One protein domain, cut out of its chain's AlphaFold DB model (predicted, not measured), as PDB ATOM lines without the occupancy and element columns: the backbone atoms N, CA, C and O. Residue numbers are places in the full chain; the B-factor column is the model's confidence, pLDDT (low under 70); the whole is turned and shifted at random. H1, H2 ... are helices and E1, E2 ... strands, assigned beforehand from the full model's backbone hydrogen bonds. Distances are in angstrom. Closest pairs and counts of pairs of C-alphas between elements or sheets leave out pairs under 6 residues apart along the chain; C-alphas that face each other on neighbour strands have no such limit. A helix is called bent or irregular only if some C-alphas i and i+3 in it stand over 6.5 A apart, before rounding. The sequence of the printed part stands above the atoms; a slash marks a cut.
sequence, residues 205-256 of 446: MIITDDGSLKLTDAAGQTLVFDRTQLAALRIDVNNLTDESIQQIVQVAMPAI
ATOM      1  N   MET A 205      45.582  -7.639  20.216       93.69
ATOM      2  CA  MET A 205      44.546  -6.609  20.282       93.69
ATOM      3  C   MET A 205      45.007  -5.454  21.175       93.69
ATOM      4  O   MET A 205      45.489  -5.676  22.282       93.69
ATOM      5  N   ILE A 206      44.871  -4.220  20.692       93.81
ATOM      6  CA  ILE A 206      45.254  -2.991  21.393       93.81
ATOM      7  C   ILE A 206      44.061  -2.040  21.376       93.81
ATOM      8  O   ILE A 206      43.559  -1.696  20.309       93.81
ATOM      9  N   ILE A 207      43.636  -1.589  22.551       95.00
ATOM     10  CA  ILE A 207      42.608  -0.557  22.707       95.00
ATOM     11  C   ILE A 207      43.313   0.795  22.815       95.00
ATOM     12  O   ILE A 207      44.226   0.950  23.629       95.00
ATOM     13  N   THR A 208      42.924   1.755  21.985       92.81
ATOM     14  CA  THR A 208      43.463   3.119  22.022       92.81
ATOM     15  C   THR A 208      42.643   4.014  22.950       92.81
ATOM     16  O   THR A 208      41.517   3.699  23.334       92.81
ATOM     17  N   ASP A 209      43.227   5.141  23.343       91.25
ATOM     18  CA  ASP A 209      42.652   6.125  24.267       91.25
ATOM     19  C   ASP A 209      41.387   6.814  23.731       91.25
ATOM     20  O   ASP A 209      40.512   7.204  24.501       91.25
ATOM     21  N   ASP A 210      41.252   6.913  22.412       90.69
ATOM     22  CA  ASP A 210      40.046   7.387  21.725       90.69
ATOM     23  C   ASP A 210      38.897   6.351  21.680       90.69
ATOM     24  O   ASP A 210      37.799   6.648  21.192       90.69
ATOM     25  N   GLY A 211      39.123   5.144  22.213       89.38
ATOM     26  CA  GLY A 211      38.166   4.039  22.219       89.38
ATOM     27  C   GLY A 211      38.088   3.271  20.897       89.38
ATOM     28  O   GLY A 211      37.109   2.557  20.676       89.38
ATOM     29  N   SER A 212      39.070   3.427  20.003       93.38
ATOM     30  CA  SER A 212      39.251   2.548  18.843       93.38
ATOM     31  C   SER A 212      39.958   1.243  19.239       93.38
ATOM     32  O   SER A 212      40.548   1.119  20.317       93.38
ATOM     33  N   LEU A 213      39.884   0.237  18.369       95.50
ATOM     34  CA  LEU A 213      40.495  -1.071  18.592       95.50
ATOM     35  C   LEU A 213      41.388  -1.434  17.412       95.50
ATOM     36  O   LEU A 213      40.949  -1.473  16.266       95.50
ATOM     37  N   LYS A 214      42.651  -1.738  17.690       94.56
ATOM     38  CA  LYS A 214      43.646  -2.135  16.698       94.56
ATOM     39  C   LYS A 214      44.017  -3.601  16.878       94.56
ATOM     40  O   LYS A 214      44.491  -4.003  17.935       94.56
ATOM     41  N   LEU A 215      43.847  -4.390  15.826       94.25
ATOM     42  CA  LEU A 215      44.300  -5.775  15.757       94.25
ATOM     43  C   LEU A 215      45.585  -5.855  14.955       94.25
ATOM     44  O   LEU A 215      45.675  -5.258  13.888       94.25
ATOM     45  N   THR A 216      46.560  -6.600  15.455       92.25
ATOM     46  CA  THR A 216      47.833  -6.855  14.785       92.25
ATOM     47  C   THR A 216      48.042  -8.354  14.685       92.25
ATOM     48  O   THR A 216      48.056  -9.033  15.706       92.25
ATOM     49  N   ASP A 217      48.198  -8.872  13.478       90.94
ATOM     50  CA  ASP A 217      48.521 -10.283  13.262       90.94
ATOM     51  C   ASP A 217      50.008 -10.583  13.513       90.94
ATOM     52  O   ASP A 217      50.840  -9.673  13.558       90.94
ATOM     53  N   ALA A 218      50.359 -11.863  13.621       86.75
ATOM     54  CA  ALA A 218      51.723 -12.378  13.673       86.75
ATOM     55  C   ALA A 218      52.576 -11.897  12.484       86.75
ATOM     56  O   ALA A 218      53.779 -11.682  12.631       86.75
ATOM     57  N   ALA A 219      51.958 -11.654  11.321       85.62
ATOM     58  CA  ALA A 219      52.610 -11.049  10.159       85.62
ATOM     59  C   ALA A 219      52.868  -9.530  10.297       85.62
ATOM     60  O   ALA A 219      53.417  -8.911   9.386       85.62
ATOM     61  N   GLY A 220      52.449  -8.906  11.402       84.19
ATOM     62  CA  GLY A 220      52.553  -7.465  11.642       84.19
ATOM     63  C   GLY A 220      51.513  -6.626  10.893       84.19
ATOM     64  O   GLY A 220      51.597  -5.398  10.909       84.19
ATOM     65  N   GLN A 221      50.536  -7.256  10.234       88.19
ATOM     66  CA  GLN A 221      49.442  -6.541   9.580       88.19
ATOM     67  C   GLN A 221      48.488  -5.977  10.623       88.19
ATOM     68  O   GLN A 221      48.022  -6.705  11.497       88.19
ATOM     69  N   THR A 222      48.190  -4.684  10.515       89.69
ATOM     70  CA  THR A 222      47.339  -3.985  11.474       89.69
ATOM     71  C   THR A 222      46.006  -3.586  10.863       89.69
ATOM     72  O   THR A 222      45.986  -2.846   9.879       89.69
ATOM     73  N   LEU A 223      44.908  -3.991  11.491       93.00
ATOM     74  CA  LEU A 223      43.559  -3.504  11.219       93.00
ATOM     75  C   LEU A 223      43.105  -2.588  12.347       93.00
ATOM     76  O   LEU A 223      43.342  -2.887  13.514       93.00
ATOM     77  N   VAL A 224      42.450  -1.486  11.999       93.75
ATOM     78  CA  VAL A 224      41.925  -0.515  12.963       93.75
ATOM     79  C   VAL A 224      40.410  -0.458  12.819       93.75
ATOM     80  O   VAL A 224      39.893  -0.259  11.721       93.75
ATOM     81  N   PHE A 225      39.722  -0.644  13.938       95.44
ATOM     82  CA  PHE A 225      38.284  -0.513  14.084       95.44
ATOM     83  C   PHE A 225      37.991   0.790  14.813       95.44
ATOM     84  O   PHE A 225      38.264   0.926  16.007       95.44
ATOM     85  N   ASP A 226      37.407   1.741  14.095       94.50
ATOM     86  CA  ASP A 226      36.978   2.995  14.698       94.50
ATOM     87  C   ASP A 226      35.800   2.764  15.648       94.50
ATOM     88  O   ASP A 226      35.008   1.828  15.489       94.50
ATOM     89  N   ARG A 227      35.600   3.696  16.582       92.88
ATOM     90  CA  ARG A 227      34.478   3.664  17.531       92.88
ATOM     91  C   ARG A 227      33.112   3.514  16.848       92.88
ATOM     92  O   ARG A 227      32.223   2.857  17.380       92.88
ATOM     93  N   THR A 228      32.936   4.093  15.659       93.00
ATOM     94  CA  THR A 228      31.699   3.974  14.865       93.00
ATOM     95  C   THR A 228      31.495   2.568  14.303       93.00
ATOM     96  O   THR A 228      30.362   2.088  14.270       93.00
ATOM     97  N   GLN A 229      32.570   1.888  13.900       92.88
ATOM     98  CA  GLN A 229      32.525   0.514  13.401       92.88
ATOM     99  C   GLN A 229      32.211  -0.461  14.538       92.88
ATOM    100  O   GLN A 229      31.347  -1.323  14.391       92.88
ATOM    101  N   LEU A 230      32.837  -0.268  15.701       94.12
ATOM    102  CA  LEU A 230      32.571  -1.065  16.902       94.12
ATOM    103  C   LEU A 230      31.133  -0.862  17.396       94.12
ATOM    104  O   LEU A 230      30.433  -1.836  17.666       94.12
ATOM    105  N   ALA A 231      30.635   0.378  17.394       91.69
ATOM    106  CA  ALA A 231      29.241   0.671  17.719       91.69
ATOM    107  C   ALA A 231      28.253   0.023  16.732       91.69
ATOM    108  O   ALA A 231      27.218  -0.496  17.153       91.69
ATOM    109  N   ALA A 232      28.571  -0.005  15.433       92.44
ATOM    110  CA  ALA A 232      27.755  -0.691  14.428       92.44
ATOM    111  C   ALA A 232      27.704  -2.210  14.660       92.44
ATOM    112  O   ALA A 232      26.668  -2.835  14.429       92.44
ATOM    113  N   LEU A 233      28.791  -2.788  15.176       91.44
ATOM    114  CA  LEU A 233      28.865  -4.187  15.601       91.44
ATOM    115  C   LEU A 233      28.259  -4.431  16.994       91.44
ATOM    116  O   LEU A 233      28.177  -5.581  17.412       91.44
ATOM    117  N   ARG A 234      27.787  -3.377  17.679       92.69
ATOM    118  CA  ARG A 234      27.298  -3.389  19.072       92.69
ATOM    119  C   ARG A 234      28.340  -3.877  20.078       92.69
ATOM    120  O   ARG A 234      28.004  -4.539  21.054       92.69
ATOM    121  N   ILE A 235      29.595  -3.528  19.835       94.19
ATOM    122  CA  ILE A 235      30.723  -3.903  20.676       94.19
ATOM    123  C   ILE A 235      31.090  -2.722  21.562       94.19
ATOM    124  O   ILE A 235      31.408  -1.638  21.068       94.19
ATOM    125  N   ASP A 236      31.048  -2.944  22.873       92.44
ATOM    126  CA  ASP A 236      31.565  -2.004  23.860       92.44
ATOM    127  C   ASP A 236      33.002  -2.376  24.215       92.44
ATOM    128  O   ASP A 236      33.277  -3.435  24.774       92.44
ATOM    129  N   VAL A 237      33.926  -1.475  23.901       91.56
ATOM    130  CA  VAL A 237      35.360  -1.665  24.136       91.56
ATOM    131  C   VAL A 237      35.699  -1.703  25.631       91.56
ATOM    132  O   VAL A 237      36.699  -2.299  26.017       91.56
ATOM    133  N   ASN A 238      34.854  -1.118  26.488       91.44
ATOM    134  CA  ASN A 238      35.037  -1.166  27.942       91.44
ATOM    135  C   ASN A 238      34.531  -2.475  28.560       91.44
ATOM    136  O   ASN A 238      34.829  -2.751  29.720       91.44
ATOM    137  N   ASN A 239      33.757  -3.262  27.808       92.75
ATOM    138  CA  ASN A 239      33.139  -4.497  28.274       92.75
ATOM    139  C   ASN A 239      33.191  -5.579  27.186       92.75
ATOM    140  O   ASN A 239      32.166  -6.043  26.684       92.75
ATOM    141  N   LEU A 240      34.413  -5.946  26.796       93.12
ATOM    142  CA  LEU A 240      34.647  -6.993  25.807       93.12
ATOM    143  C   LEU A 240      34.309  -8.365  26.402       93.12
ATOM    144  O   LEU A 240      34.995  -8.844  27.303       93.12
ATOM    145  N   THR A 241      33.267  -9.000  25.873       92.62
ATOM    146  CA  THR A 241      32.948 -10.409  26.138       92.62
ATOM    147  C   THR A 241      33.603 -11.313  25.097       92.62
ATOM    148  O   THR A 241      33.960 -10.854  24.005       92.62
ATOM    149  N   ASP A 242      33.713 -12.608  25.392       92.62
ATOM    150  CA  ASP A 242      34.280 -13.592  24.464       92.62
ATOM    151  C   ASP A 242      33.546 -13.606  23.114       92.62
ATOM    152  O   ASP A 242      34.179 -13.711  22.064       92.62
ATOM    153  N   GLU A 243      32.225 -13.406  23.109       92.94
ATOM    154  CA  GLU A 243      31.422 -13.321  21.886       92.94
ATOM    155  C   GLU A 243      31.804 -12.097  21.048       92.94
ATOM    156  O   GLU A 243      31.956 -12.195  19.829       92.94
ATOM    157  N   SER A 244      32.003 -10.944  21.695       92.88
ATOM    158  CA  SER A 244      32.402  -9.711  21.009       92.88
ATOM    159  C   SER A 244      33.817  -9.812  20.432       92.88
ATOM    160  O   SER A 244      34.062  -9.381  19.304       92.88
ATOM    161  N   ILE A 245      34.734 -10.460  21.158       92.19
ATOM    162  CA  ILE A 245      36.100 -10.729  20.705       92.19
ATOM    163  C   ILE A 245      36.068 -11.661  19.494       92.19
ATOM    164  O   ILE A 245      36.704 -11.372  18.480       92.19
ATOM    165  N   GLN A 246      35.287 -12.741  19.549       91.38
ATOM    166  CA  GLN A 246      35.118 -13.653  18.419       91.38
ATOM    167  C   GLN A 246      34.535 -12.944  17.195       91.38
ATOM    168  O   GLN A 246      35.016 -13.157  16.084       91.38
ATOM    169  N   GLN A 247      33.556 -12.058  17.384       90.75
ATOM    170  CA  GLN A 247      32.975 -11.268  16.301       90.75
ATOM    171  C   GLN A 247      34.009 -10.326  15.666       90.75
ATOM    172  O   GLN A 247      34.102 -10.259  14.439       90.75
ATOM    173  N   ILE A 248      34.830  -9.647  16.476       91.62
ATOM    174  CA  ILE A 248      35.942  -8.810  15.996       91.62
ATOM    175  C   ILE A 248      36.918  -9.641  15.160       91.62
ATOM    176  O   ILE A 248      37.249  -9.266  14.034       91.62
ATOM    177  N   VAL A 249      37.355 -10.786  15.686       89.88
ATOM    178  CA  VAL A 249      38.293 -11.682  14.998       89.88
ATOM    179  C   VAL A 249      37.687 -12.194  13.693       89.88
ATOM    180  O   VAL A 249      38.350 -12.180  12.661       89.88
ATOM    181  N   GLN A 250      36.411 -12.577  13.688       89.12
ATOM    182  CA  GLN A 250      35.735 -13.100  12.503       89.12
ATOM    183  C   GLN A 250      35.598 -12.056  11.386       89.12
ATOM    184  O   GLN A 250      35.707 -12.404  10.211       89.12
ATOM    185  N   VAL A 251      35.407 -10.781  11.733       88.44
ATOM    186  CA  VAL A 251      35.407  -9.673  10.764       88.44
ATOM    187  C   VAL A 251      36.827  -9.358  10.277       88.44
ATOM    188  O   VAL A 251      37.020  -9.013   9.111       88.44
ATOM    189  N   ALA A 252      37.830  -9.507  11.141       84.56
ATOM    190  CA  ALA A 252      39.224  -9.200  10.835       84.56
ATOM    191  C   ALA A 252      39.925 -10.273   9.984       84.56
ATOM    192  O   ALA A 252      40.681  -9.939   9.075       84.56
ATOM    193  N   MET A 253      39.671 -11.557  10.237       81.00
ATOM    194  CA  MET A 253      40.352 -12.689   9.590       81.00
ATOM    195  C   MET A 253      40.308 -12.654   8.045       81.00
ATOM    196  O   MET A 253      41.350 -12.868   7.409       81.00
ATOM    197  N   PRO A 254      39.172 -12.335   7.392       72.94
ATOM    198  CA  PRO A 254      39.133 -12.162   5.941       72.94
ATOM    199  C   PRO A 254      39.988 -10.989   5.449       72.94
ATOM    200  O   PRO A 254      40.565 -11.064   4.372       72.94
ATOM    201  N   ALA A 255      40.099  -9.912   6.227       66.00
ATOM    202  CA  ALA A 255      40.857  -8.728   5.833       66.00
ATOM    203  C   ALA A 255      42.380  -8.908   6.006       66.00
ATOM    204  O   ALA A 255      43.145  -8.354   5.220       66.00
ATOM    205  N   ILE A 256      42.820  -9.722   6.969       64.94
ATOM    206  CA  ILE A 256      44.244 -10.016   7.226       64.94
ATOM    207  C   ILE A 256      44.775 -11.090   6.256       64.94
ATOM    208  O   ILE A 256      45.879 -10.989   5.721       64.94
TER     209      ILE A 256
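AT A GLANCE: This is residues 205 to 256 of the 446 residues of an uncharacterized protein of Ancylostoma caninum (UniProt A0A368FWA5). A small meander sheet of three short strands forms one layer, and the long helix H2 packs slantwise over one of its faces as a second layer, while the other face is bare of named helices. The short helix H1 follows directly on E3 and sits off the sheet, and the stretch of residues 233 to 241 folds back from it to the start of H2. The printed part has 52 residues, with named elements in the order E1, E2, E3, H1, H2; the sheet's order is E1, E2, E3, all antiparallel. The class is mixed, helices and strands, and the whole is compact, with a radius of gyration of the C-alphas of 10.3 A and spans of 27 by 23 by 16 A.

IN THESE COORDINATES: The sheet holds E1, residues 205 to 207, 6.8 A long from first to last C-alpha and beginning at C-alpha 205 (44.546, -6.609, 20.282); E2, residues 213 to 216, 10.1 A; and E3, residues 222 to 225, 10.0 A. H2, residues 242 to 256, is 20.2 A long and ends at C-alpha 256 (44.244, -10.016, 7.226). It is irregular, but only just: C-alphas 251 and 254 are 6.6 A apart. H1, residues 227 to 232, is 8.6 A long and begins at C-alpha 227 (34.478, 3.664, 17.531).

HOW THE PARTS SIT: E1, E2 and E3 form a meander, each strand the antiparallel neighbour of the one before; E2 is the inner strand. The hairpin E1 and E2 has directions 152 degrees apart, with N 206 and O 214 within hydrogen-bond range at 2.8 A. The hairpin E2 and E3 has directions 162 degrees apart, with N 213 and O 225 at 2.9 A and N 215 and O 223 at 2.8 A. H2 is on the sheet at a height of 9.9 A, over E2 and E3, and runs slantwise to the strands, at 53 degrees to E3 on the local plane. The closest C-alphas of E3 and H2 are those of Leu 223 and Ala 252, 7.2 A apart. H1 is not on the sheet, but only just, with 4 pairs of C-alphas within 10 A. H1 and H2 are apart, but only just, at 8.5 A. Each O i to N i+4 pair is within hydrogen-bond range in H1, and 9 of 11 are in H2.

THE WHOLE: The C-alphas of Ala 219 and Arg 234 are the two farthest apart, at 27.9 A. The printed part has no cut. The links E1 to E2, E2 to E3 and E3 to H1 are tight, and the link H1 to H2 is short, with 9 residues. The mean pLDDT of the printed part is 90.2; residues 255 to 256 are under 70.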